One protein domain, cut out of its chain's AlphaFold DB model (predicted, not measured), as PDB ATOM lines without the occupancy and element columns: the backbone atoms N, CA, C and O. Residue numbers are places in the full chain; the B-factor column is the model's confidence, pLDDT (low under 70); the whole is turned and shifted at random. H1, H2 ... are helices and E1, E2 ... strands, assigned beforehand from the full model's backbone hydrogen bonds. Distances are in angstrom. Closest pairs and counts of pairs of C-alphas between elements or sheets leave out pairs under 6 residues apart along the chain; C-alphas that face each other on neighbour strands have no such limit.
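What this domain is: This is residues 58 to 131 of the 158 residues of an uncharacterized protein of Pyrenophora tritici-repentis (UniProt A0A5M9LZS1). Three separate two-stranded ribbons make a flat model with two lobes: one lobe holds the hairpin of E3 and E4, with the smaller hairpin of E1 and E2 at one side and the short helix H1 at another, and the other lobe holds the parallel pair E5 and E6 with the long loop of residues 108 to 125. The printed part has 74 residues, with the order E1 E2 E3 E4 H1 E5 E6 along the chain. The class is mostly strand, though under half of the residues are in named elements. It is only just compact, close to loose, with a radius of gyration of the C-alphas of 13.4 A and spans of 37 by 32 by 16 A.

Where its parts are: E3, residues 75 to 80, is 14.9 A long, and E4, residues 85 to 90, is 15.1 A. E1 is residues 58 to 60, 7.3 A, from C-alpha 58 at (12.548, 79.776, -24.531), and E2 is residues 68 to 70, 6.6 A. H1 is residues 96 to 99, 5.2 A. E5, residues 103 to 107, is 13.5 A, and E6, residues 126 to 130, is 13.4 A, ending with C-alpha 130 at (-7.916, 72.548, -11.154).

How they stand to each other: E3 and E4 are an antiparallel hairpin, with N 78 and O 87 at 2.9 A. The closest C-alphas of E3 and H1, those of Asp 80 and Ala 96, are 5.1 A apart. H1 is too short for an O i to N i+4 pair; its 1 O i to N i+3 pair is within range. The C-alphas of Cys 58 and Cys 77 are the closest of E1 and E3, at 5.1 A. E1 and E2 are an antiparallel hairpin, with N 58 and O 69 at 2.8 A. E4 and E5 come closest at the C-alphas of Leu 85 and Gly 103, 6.5 A. E5 and E6 are parallel, with N 127 and O 103 at 2.9 A. E6 and H1 are apart.

The domain as a whole: The C-alphas of Ser 92 and Ser 109 are the two farthest apart, at 38.8 A. The printed part has no cut. The link from E5 to E6 is long, 18 residues. The mean pLDDT of the printed part is 71.5, and residues 102 to 117 and 125 to 131 are among those under 70.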
ATOM      1  N   CYS A  58      13.129  78.806 -25.455       79.31
ATOM      2  CA  CYS A  58      12.548  79.776 -24.531       79.31
ATOM      3  C   CYS A  58      12.214  79.156 -23.176       79.31
ATOM      4  O   CYS A  58      12.062  79.870 -22.192       79.31
ATOM      5  N   GLY A  59      12.081  77.832 -23.134       79.31
ATOM      6  CA  GLY A  59      11.815  77.065 -21.929       79.31
ATOM      7  C   GLY A  59      11.452  75.631 -22.276       79.31
ATOM      8  O   GLY A  59      11.710  75.166 -23.384       79.31
ATOM      9  N   TYR A  60      10.831  74.940 -21.329       77.50
ATOM     10  CA  TYR A  60      10.561  73.511 -21.422       77.50
ATOM     11  C   TYR A  60       9.124  73.204 -21.015       77.50
ATOM     12  O   TYR A  60       8.613  73.770 -20.046       77.50
ATOM     13  N   SER A  61       8.464  72.309 -21.748       71.12
ATOM     14  CA  SER A  61       7.087  71.912 -21.446       71.12
ATOM     15  C   SER A  61       7.022  71.257 -20.067       71.12
ATOM     16  O   SER A  61       7.712  70.269 -19.825       71.12
ATOM     17  N   ASN A  62       6.233  71.824 -19.147       65.31
ATOM     18  CA  ASN A  62       6.130  71.381 -17.749       65.31
ATOM     19  C   ASN A  62       7.489  71.243 -17.028       65.31
ATOM     20  O   ASN A  62       7.630  70.434 -16.114       65.31
ATOM     21  N   GLY A  63       8.507  71.999 -17.455       65.19
ATOM     22  CA  GLY A  63       9.864  71.895 -16.914       65.19
ATOM     23  C   GLY A  63      10.644  70.646 -17.346       65.19
ATOM     24  O   GLY A  63      11.734  70.429 -16.824       65.19
ATOM     25  N   ASN A  64      10.135  69.841 -18.287       64.81
ATOM     26  CA  ASN A  64      10.849  68.673 -18.797       64.81
ATOM     27  C   ASN A  64      11.944  69.089 -19.804       64.81
ATOM     28  O   ASN A  64      11.597  69.504 -20.915       64.81
ATOM     29  N   PRO A  65      13.243  68.923 -19.483       75.44
ATOM     30  CA  PRO A  65      14.349  69.324 -20.358       75.44
ATOM     31  C   PRO A  65      14.362  68.615 -21.723       75.44
ATOM     32  O   PRO A  65      14.981  69.108 -22.664       75.44
ATOM     33  N   GLU A  66      13.668  67.485 -21.861       80.69
ATOM     34  CA  GLU A  66      13.548  66.751 -23.126       80.69
ATOM     35  C   GLU A  66      12.516  67.366 -24.084       80.69
ATOM     36  O   GLU A  66      12.474  67.013 -25.262       80.69
ATOM     37  N   LEU A  67      11.687  68.297 -23.603       72.50
ATOM     38  CA  LEU A  67      10.607  68.922 -24.367       72.50
ATOM     39  C   LEU A  67      10.836  70.438 -24.498       72.50
ATOM     40  O   LEU A  67      10.119  71.225 -23.863       72.50
ATOM     41  N   PRO A  68      11.834  70.876 -25.294       81.00
ATOM     42  CA  PRO A  68      12.130  72.289 -25.487       81.00
ATOM     43  C   PRO A  68      10.981  73.002 -26.201       81.00
ATOM     44  O   PRO A  68      10.355  72.476 -27.122       81.00
ATOM     45  N   ARG A  69      10.725  74.242 -25.791       80.44
ATOM     46  CA  ARG A  69       9.770  75.146 -26.428       80.44
ATOM     47  C   ARG A  69      10.520  76.277 -27.104       80.44
ATOM     48  O   ARG A  69      11.417  76.880 -26.517       80.44
ATOM     49  N   THR A  70      10.137  76.563 -28.335       82.75
ATOM     50  CA  THR A  70      10.805  77.520 -29.215       82.75
ATOM     51  C   THR A  70       9.766  78.494 -29.738       82.75
ATOM     52  O   THR A  70       8.608  78.115 -29.896       82.75
ATOM     53  N   ALA A  71      10.163  79.744 -29.955       83.31
ATOM     54  CA  ALA A  71       9.251  80.748 -30.480       83.31
ATOM     55  C   ALA A  71       8.968  80.495 -31.963       83.31
ATOM     56  O   ALA A  71       9.869  80.097 -32.708       83.31
ATOM     57  N   ASP A  72       7.731  80.757 -32.373       81.00
ATOM     58  CA  ASP A  72       7.374  80.839 -33.785       81.00
ATOM     59  C   ASP A  72       8.076  82.036 -34.455       81.00
ATOM     60  O   ASP A  72       8.524  82.963 -33.767       81.00
ATOM     61  N   PRO A  73       8.184  82.048 -35.796       80.56
ATOM     62  CA  PRO A  73       8.699  83.199 -36.529       80.56
ATOM     63  C   PRO A  73       8.003  84.501 -36.114       80.56
ATOM     64  O   PRO A  73       6.807  84.511 -35.845       80.56
ATOM     65  N   ASP A  74       8.771  85.589 -36.055       80.00
ATOM     66  CA  ASP A  74       8.358  86.921 -35.583       80.00
ATOM     67  C   ASP A  74       8.088  87.045 -34.076       80.00
ATOM     68  O   ASP A  74       7.903  88.165 -33.585       80.00
ATOM     69  N   TYR A  75       8.188  85.952 -33.317       82.56
ATOM     70  CA  TYR A  75       8.146  85.944 -31.858       82.56
ATOM     71  C   TYR A  75       9.530  85.646 -31.262       82.56
ATOM     72  O   TYR A  75      10.371  84.970 -31.847       82.56
ATOM     73  N   GLY A  76       9.782  86.170 -30.066       82.38
ATOM     74  CA  GLY A  76      10.991  85.919 -29.290       82.38
ATOM     75  C   GLY A  76      10.673  85.556 -27.846       82.38
ATOM     76  O   GLY A  76       9.617  85.908 -27.318       82.38
ATOM     77  N   CYS A  77      11.611  84.870 -27.193       85.00
ATOM     78  CA  CYS A  77      11.536  84.610 -25.761       85.00
ATOM     79  C   CYS A  77      11.661  85.936 -25.004       85.00
ATOM     80  O   CYS A  77      12.648  86.663 -25.175       85.00
ATOM     81  N   ARG A  78      10.686  86.258 -24.155       83.62
ATOM     82  CA  ARG A  78      10.726  87.447 -23.301       83.62
ATOM     83  C   ARG A  78      10.455  87.080 -21.856       83.62
ATOM     84  O   ARG A  78       9.691  86.165 -21.567       83.62
ATOM     85  N   VAL A  79      11.082  87.837 -20.966       80.69
ATOM     86  CA  VAL A  79      10.905  87.727 -19.522       80.69
ATOM     87  C   VAL A  79      10.496  89.099 -19.006       80.69
ATOM     88  O   VAL A  79      11.240  90.070 -19.140       80.69
ATOM     89  N   ASP A  80       9.311  89.179 -18.419       79.25
ATOM     90  CA  ASP A  80       8.885  90.312 -17.614       79.25
ATOM     91  C   ASP A  80       9.305  90.058 -16.166       79.25
ATOM     92  O   ASP A  80       8.600  89.440 -15.365       79.25
ATOM     93  N   THR A  81      10.495  90.540 -15.827       79.19
ATOM     94  CA  THR A  81      11.094  90.371 -14.499       79.19
ATOM     95  C   THR A  81      10.331  91.102 -13.397       79.19
ATOM     96  O   THR A  81      10.389  90.683 -12.239       79.19
ATOM     97  N   ALA A  82       9.584  92.162 -13.724       78.25
ATOM     98  CA  ALA A  82       8.812  92.901 -12.728       78.25
ATOM     99  C   ALA A  82       7.637  92.062 -12.211       78.25
ATOM    100  O   ALA A  82       7.324  92.077 -11.013       78.25
ATOM    101  N   ASN A  83       7.022  91.299 -13.112       72.56
ATOM    102  CA  ASN A  83       5.872  90.462 -12.801       72.56
ATOM    103  C   ASN A  83       6.245  88.983 -12.629       72.56
ATOM    104  O   ASN A  83       5.443  88.210 -12.115       72.56
ATOM    105  N   GLY A  84       7.483  88.605 -12.955       74.88
ATOM    106  CA  GLY A  84       7.952  87.221 -12.896       74.88
ATOM    107  C   GLY A  84       7.329  86.344 -13.982       74.88
ATOM    108  O   GLY A  84       7.152  85.148 -13.769       74.88
ATOM    109  N   LEU A  85       6.966  86.939 -15.120       76.50
ATOM    110  CA  LEU A  85       6.350  86.248 -16.249       76.50
ATOM    111  C   LEU A  85       7.394  85.985 -17.328       76.50
ATOM    112  O   LEU A  85       8.336  86.756 -17.504       76.50
ATOM    113  N   TRP A  86       7.215  84.910 -18.081       77.56
ATOM    114  CA  TRP A  86       8.023  84.618 -19.255       77.56
ATOM    115  C   TRP A  86       7.134  84.014 -20.338       77.56
ATOM    116  O   TRP A  86       6.117  83.390 -20.041       77.56
ATOM    117  N   GLY A  87       7.471  84.276 -21.596       77.75
ATOM    118  CA  GLY A  87       6.523  84.129 -22.691       77.75
ATOM    119  C   GLY A  87       7.155  84.182 -24.069       77.75
ATOM    120  O   GLY A  87       8.310  84.586 -24.230       77.75
ATOM    121  N   PHE A  88       6.352  83.839 -25.070       84.31
ATOM    122  CA  PHE A  88       6.600  84.262 -26.441       84.31
ATOM    123  C   PHE A  88       6.023  85.649 -26.635       84.31
ATOM    124  O   PHE A  88       4.915  85.935 -26.190       84.31
ATOM    125  N   CYS A  89       6.782  86.503 -27.303       84.19
ATOM    126  CA  CYS A  89       6.367  87.864 -27.550       84.19
ATOM    127  C   CYS A  89       6.706  88.304 -28.962       84.19
ATOM    128  O   CYS A  89       7.830  88.018 -29.386       84.19
ATOM    129  N   PRO A  90       5.821  89.036 -29.665       84.25
ATOM    130  CA  PRO A  90       6.179  89.628 -30.939       84.25
ATOM    131  C   PRO A  90       7.475  90.423 -30.800       84.25
ATOM    132  O   PRO A  90       7.647  91.232 -29.888       84.25
ATOM    133  N   THR A  91       8.409  90.192 -31.711       83.44
ATOM    134  CA  THR A  91       9.711  90.871 -31.713       83.44
ATOM    135  C   THR A  91       9.591  92.376 -31.956       83.44
ATOM    136  O   THR A  91      10.497  93.120 -31.583       83.44
ATOM    137  N   SER A  92       8.459  92.827 -32.507       84.75
ATOM    138  CA  SER A  92       8.077  94.237 -32.643       84.75
ATOM    139  C   SER A  92       7.759  94.919 -31.308       84.75
ATOM    140  O   SER A  92       7.861  96.142 -31.212       84.75
ATOM    141  N   VAL A  93       7.397  94.156 -30.272       84.19
ATOM    142  CA  VAL A  93       7.119  94.680 -28.933       84.19
ATOM    143  C   VAL A  93       8.432  94.771 -28.151       84.19
ATOM    144  O   VAL A  93       9.112  93.774 -27.896       84.19
ATOM    145  N   VAL A  94       8.803  95.997 -27.775       83.69
ATOM    146  CA  VAL A  94      10.094  96.297 -27.127       83.69
ATOM    147  C   VAL A  94      10.115  95.846 -25.665       83.69
ATOM    148  O   VAL A  94      11.133  95.361 -25.173       83.69
ATOM    149  N   SER A  95       8.991  95.989 -24.966       82.88
ATOM    150  CA  SER A  95       8.866  95.714 -23.535       82.88
ATOM    151  C   SER A  95       8.018  94.469 -23.298       82.88
ATOM    152  O   SER A  95       6.883  94.379 -23.754       82.88
ATOM    153  N   ALA A  96       8.546  93.515 -22.528       79.19
ATOM    154  CA  ALA A  96       7.841  92.275 -22.196       79.19
ATOM    155  C   ALA A  96       6.507  92.509 -21.461       79.19
ATOM    156  O   ALA A  96       5.604  91.684 -21.568       79.19
ATOM    157  N   LYS A  97       6.364  93.639 -20.754       77.31
ATOM    158  CA  LYS A  97       5.119  94.023 -20.069       77.31
ATOM    159  C   LYS A  97       3.983  94.314 -21.039       77.31
ATOM    160  O   LYS A  97       2.844  93.942 -20.788       77.31
ATOM    161  N   ASP A  98       4.315  94.928 -22.169       81.31
ATOM    162  CA  ASP A  98       3.338  95.374 -23.166       81.31
ATOM    163  C   ASP A  98       2.926  94.231 -24.104       81.31
ATOM    164  O   ASP A  98       2.128  94.399 -25.022       81.31
ATOM    165  N   CYS A  99       3.479  93.045 -23.861       78.69
ATOM    166  CA  CYS A  99       3.241  91.845 -24.632       78.69
ATOM    167  C   CYS A  99       1.953  91.105 -24.250       78.69
ATOM    168  O   CYS A  99       1.558  90.162 -24.932       78.69
ATOM    169  N   GLY A 100       1.332  91.482 -23.128       75.19
ATOM    170  CA  GLY A 100       0.178  90.762 -22.592       75.19
ATOM    171  C   GLY A 100       0.524  89.341 -22.138       75.19
ATOM    172  O   GLY A 100      -0.269  88.425 -22.342       75.19
ATOM    173  N   LEU A 101       1.711  89.141 -21.548       79.06
ATOM    174  CA  LEU A 101       2.091  87.839 -20.995       79.06
ATOM    175  C   LEU A 101       1.089  87.419 -19.914       79.06
ATOM    176  O   LEU A 101       0.794  88.185 -18.999       79.06
ATOM    177  N   ALA A 102       0.594  86.188 -20.013       69.31
ATOM    178  CA  ALA A 102      -0.340  85.630 -19.047       69.31
ATOM    179  C   ALA A 102       0.370  84.703 -18.055       69.31
ATOM    180  O   ALA A 102       1.297  83.977 -18.415       69.31
ATOM    181  N   GLY A 103      -0.088  84.712 -16.805       67.00
ATOM    182  CA  GLY A 103       0.355  83.766 -15.782       67.00
ATOM    183  C   GLY A 103      -0.564  82.547 -15.723       67.00
ATOM    184  O   GLY A 103      -1.784  82.689 -15.762       67.00
ATOM    185  N   VAL A 104       0.001  81.350 -15.591       65.38
ATOM    186  CA  VAL A 104      -0.761  80.109 -15.377       65.38
ATOM    187  C   VAL A 104      -0.398  79.527 -14.029       65.38
ATOM    188  O   VAL A 104       0.783  79.455 -13.701       65.38
ATOM    189  N   CYS A 105      -1.390  79.068 -13.273       61.94
ATOM    190  CA  CYS A 105      -1.154  78.470 -11.964       61.94
ATOM    191  C   CYS A 105      -1.780  77.092 -11.873       61.94
ATOM    192  O   CYS A 105      -2.896  76.860 -12.342       61.94
ATOM    193  N   VAL A 106      -1.014  76.176 -11.286       57.19
ATOM    194  CA  VAL A 106      -1.363  74.765 -11.165       57.19
ATOM    195  C   VAL A 106      -1.124  74.344  -9.723       57.19
ATOM    196  O   VAL A 106       0.014  74.376  -9.258       57.19
ATOM    197  N   ASP A 107      -2.180  73.936  -9.022       51.84
ATOM    198  CA  ASP A 107      -2.058  73.195  -7.764       51.84
ATOM    199  C   ASP A 107      -3.152  72.117  -7.630       51.84
ATOM    200  O   ASP A 107      -4.147  72.105  -8.360       51.84
ATOM    201  N   SER A 108      -2.926  71.173  -6.714       53.12
ATOM    202  CA  SER A 108      -3.776  70.006  -6.442       53.12
ATOM    203  C   SER A 108      -5.126  70.311  -5.784       53.12
ATOM    204  O   SER A 108      -5.912  69.391  -5.572       53.12
ATOM    205  N   SER A 109      -5.396  71.552  -5.387       49.91
ATOM    206  CA  SER A 109      -6.492  71.849  -4.469       49.91
ATOM    207  C   SER A 109      -7.077  73.252  -4.507       49.91
ATOM    208  O   SER A 109      -8.169  73.382  -3.963       49.91
ATOM    209  N   SER A 110      -6.470  74.273  -5.120       50.50
ATOM    210  CA  SER A 110      -7.157  75.432  -5.717       50.50
ATOM    211  C   SER A 110      -6.232  76.638  -5.893       50.50
ATOM    212  O   SER A 110      -5.756  77.242  -4.931       50.50
ATOM    213  N   CYS A 111      -6.211  77.166  -7.115       53.19
ATOM    214  CA  CYS A 111      -5.922  78.578  -7.362       53.19
ATOM    215  C   CYS A 111      -6.956  79.523  -6.685       53.19
ATOM    216  O   CYS A 111      -7.173  80.633  -7.162       53.19
ATOM    217  N   SER A 112      -7.626  79.109  -5.601       52.75
ATOM    218  CA  SER A 112      -8.671  79.843  -4.871       52.75
ATOM    219  C   SER A 112      -8.125  81.101  -4.212       52.75
ATOM    220  O   SER A 112      -8.832  82.096  -4.106       52.75
ATOM    221  N   THR A 113      -6.854  81.063  -3.807       50.88
ATOM    222  CA  THR A 113      -6.072  82.210  -3.323       50.88
ATOM    223  C   THR A 113      -5.202  82.821  -4.424       50.88
ATOM    224  O   THR A 113      -4.338  83.648  -4.147       50.88
ATOM    225  N   GLY A 114      -5.448  82.435  -5.679       53.00
ATOM    226  CA  GLY A 114      -4.859  83.006  -6.879       53.00
ATOM    227  C   GLY A 114      -3.475  82.528  -7.266       53.00
ATOM    228  O   GLY A 114      -2.888  81.606  -6.707       53.00
ATOM    229  N   CYS A 115      -2.947  83.214  -8.274       62.19
ATOM    230  CA  CYS A 115      -1.705  82.886  -8.946       62.19
ATOM    231  C   CYS A 115      -0.436  83.336  -8.195       62.19
ATOM    232  O   CYS A 115       0.425  84.027  -8.746       62.19
ATOM    233  N   GLY A 116      -0.327  83.006  -6.904       67.75
ATOM    234  CA  GLY A 116       0.797  83.422  -6.059       67.75
ATOM    235  C   GLY A 116       1.013  84.944  -6.090       67.75
ATOM    236  O   GLY A 116       0.119  85.713  -5.739       67.75
ATOM    237  N   ARG A 117       2.183  85.396  -6.572       63.59
ATOM    238  CA  ARG A 117       2.534  86.830  -6.726       63.59
ATOM    239  C   ARG A 117       1.594  87.625  -7.646       63.59
ATOM    240  O   ARG A 117       1.667  88.853  -7.639       63.59
ATOM    241  N   LEU A 118       0.741  86.953  -8.416       70.38
ATOM    242  CA  LEU A 118      -0.187  87.566  -9.367       70.38
ATOM    243  C   LEU A 118      -1.634  87.650  -8.844       70.38
ATOM    244  O   LEU A 118      -2.479  88.200  -9.536       70.38
ATOM    245  N   PHE A 119      -1.942  87.155  -7.635       65.38
ATOM    246  CA  PHE A 119      -3.322  87.087  -7.113       65.38
ATOM    247  C   PHE A 119      -4.078  88.428  -7.093       65.38
ATOM    248  O   PHE A 119      -5.280  88.451  -7.315       65.38
ATOM    249  N   ASN A 120      -3.381  89.544  -6.873       68.62
ATOM    250  CA  ASN A 120      -3.975  90.887  -6.804       68.62
ATOM    251  C   ASN A 120      -3.501  91.800  -7.948       68.62
ATOM    252  O   ASN A 120      -3.312  93.001  -7.751       68.62
ATOM    253  N   ARG A 121      -3.242  91.233  -9.131       70.81
ATOM    254  CA  ARG A 121      -2.797  91.971 -10.324       70.81
ATOM    255  C   ARG A 121      -3.896  91.948 -11.393       70.81
ATOM    256  O   ARG A 121      -3.848  91.094 -12.272       70.81
ATOM    257  N   PRO A 122      -4.903  92.844 -11.327       69.06
ATOM    258  CA  PRO A 122      -5.985  92.881 -12.318       69.06
ATOM    259  C   PRO A 122      -5.496  93.290 -13.717       69.06
ATOM    260  O   PRO A 122      -6.201  93.090 -14.699       69.06
ATOM    261  N   ASP A 123      -4.296  93.864 -13.801       71.38
ATOM    262  CA  ASP A 123      -3.590  94.221 -15.028       71.38
ATOM    263  C   ASP A 123      -3.008  93.010 -15.776       71.38
ATOM    264  O   ASP A 123      -2.558  93.156 -16.911       71.38
ATOM    265  N   ILE A 124      -3.016  91.818 -15.168       70.75
ATOM    266  CA  ILE A 124      -2.425  90.602 -15.728       70.75
ATOM    267  C   ILE A 124      -3.509  89.544 -15.899       70.75
ATOM    268  O   ILE A 124      -4.162  89.131 -14.942       70.75
ATOM    269  N   THR A 125      -3.649  89.030 -17.118       67.31
ATOM    270  CA  THR A 125      -4.507  87.873 -17.376       67.31
ATOM    271  C   THR A 125      -3.904  86.637 -16.709       67.31
ATOM    272  O   THR A 125      -2.797  86.212 -17.049       67.31
ATOM    273  N   THR A 126      -4.626  86.039 -15.761       61.44
ATOM    274  CA  THR A 126      -4.215  84.797 -15.093       61.44
ATOM    275  C   THR A 126      -5.188  83.664 -15.373       61.44
ATOM    276  O   THR A 126      -6.399  83.856 -15.271       61.44
ATOM    277  N   PHE A 127      -4.662  82.471 -15.647       61.69
ATOM    278  CA  PHE A 127      -5.454  81.256 -15.828       61.69
ATOM    279  C   PHE A 127      -5.233  80.295 -14.658       61.69
ATOM    280  O   PHE A 127      -4.099  79.956 -14.313       61.69
ATOM    281  N   SER A 128      -6.332  79.842 -14.059       57.84
ATOM    282  CA  SER A 128      -6.345  78.832 -13.002       57.84
ATOM    283  C   SER A 128      -6.761  77.476 -13.560       57.84
ATOM    284  O   SER A 128      -7.834  77.370 -14.158       57.84
ATOM    285  N   TRP A 129      -5.967  76.436 -13.308       53.12
ATOM    286  CA  TRP A 129      -6.371  75.054 -13.574       53.12
ATOM    287  C   TRP A 129      -6.593  74.295 -12.268       53.12
ATOM    288  O   TRP A 129      -5.793  74.388 -11.338       53.12
ATOM    289  N   TYR A 130      -7.675  73.519 -12.216       49.62
ATOM    290  CA  TYR A 130      -7.916  72.548 -11.154       49.62
ATOM    291  C   TYR A 130      -7.501  71.173 -11.666       49.62
ATOM    292  O   TYR A 130      -7.988  70.723 -12.705       49.62
ATOM    293  N   VAL A 131      -6.615  70.489 -10.944       47.62
ATOM    294  CA  VAL A 131      -6.307  69.084 -11.231       47.62
ATOM    295  C   VAL A 131      -7.476  68.232 -10.728       47.62
ATOM    296  O   VAL A 131      -7.461  67.736  -9.607       47.62
TER     297      VAL A 131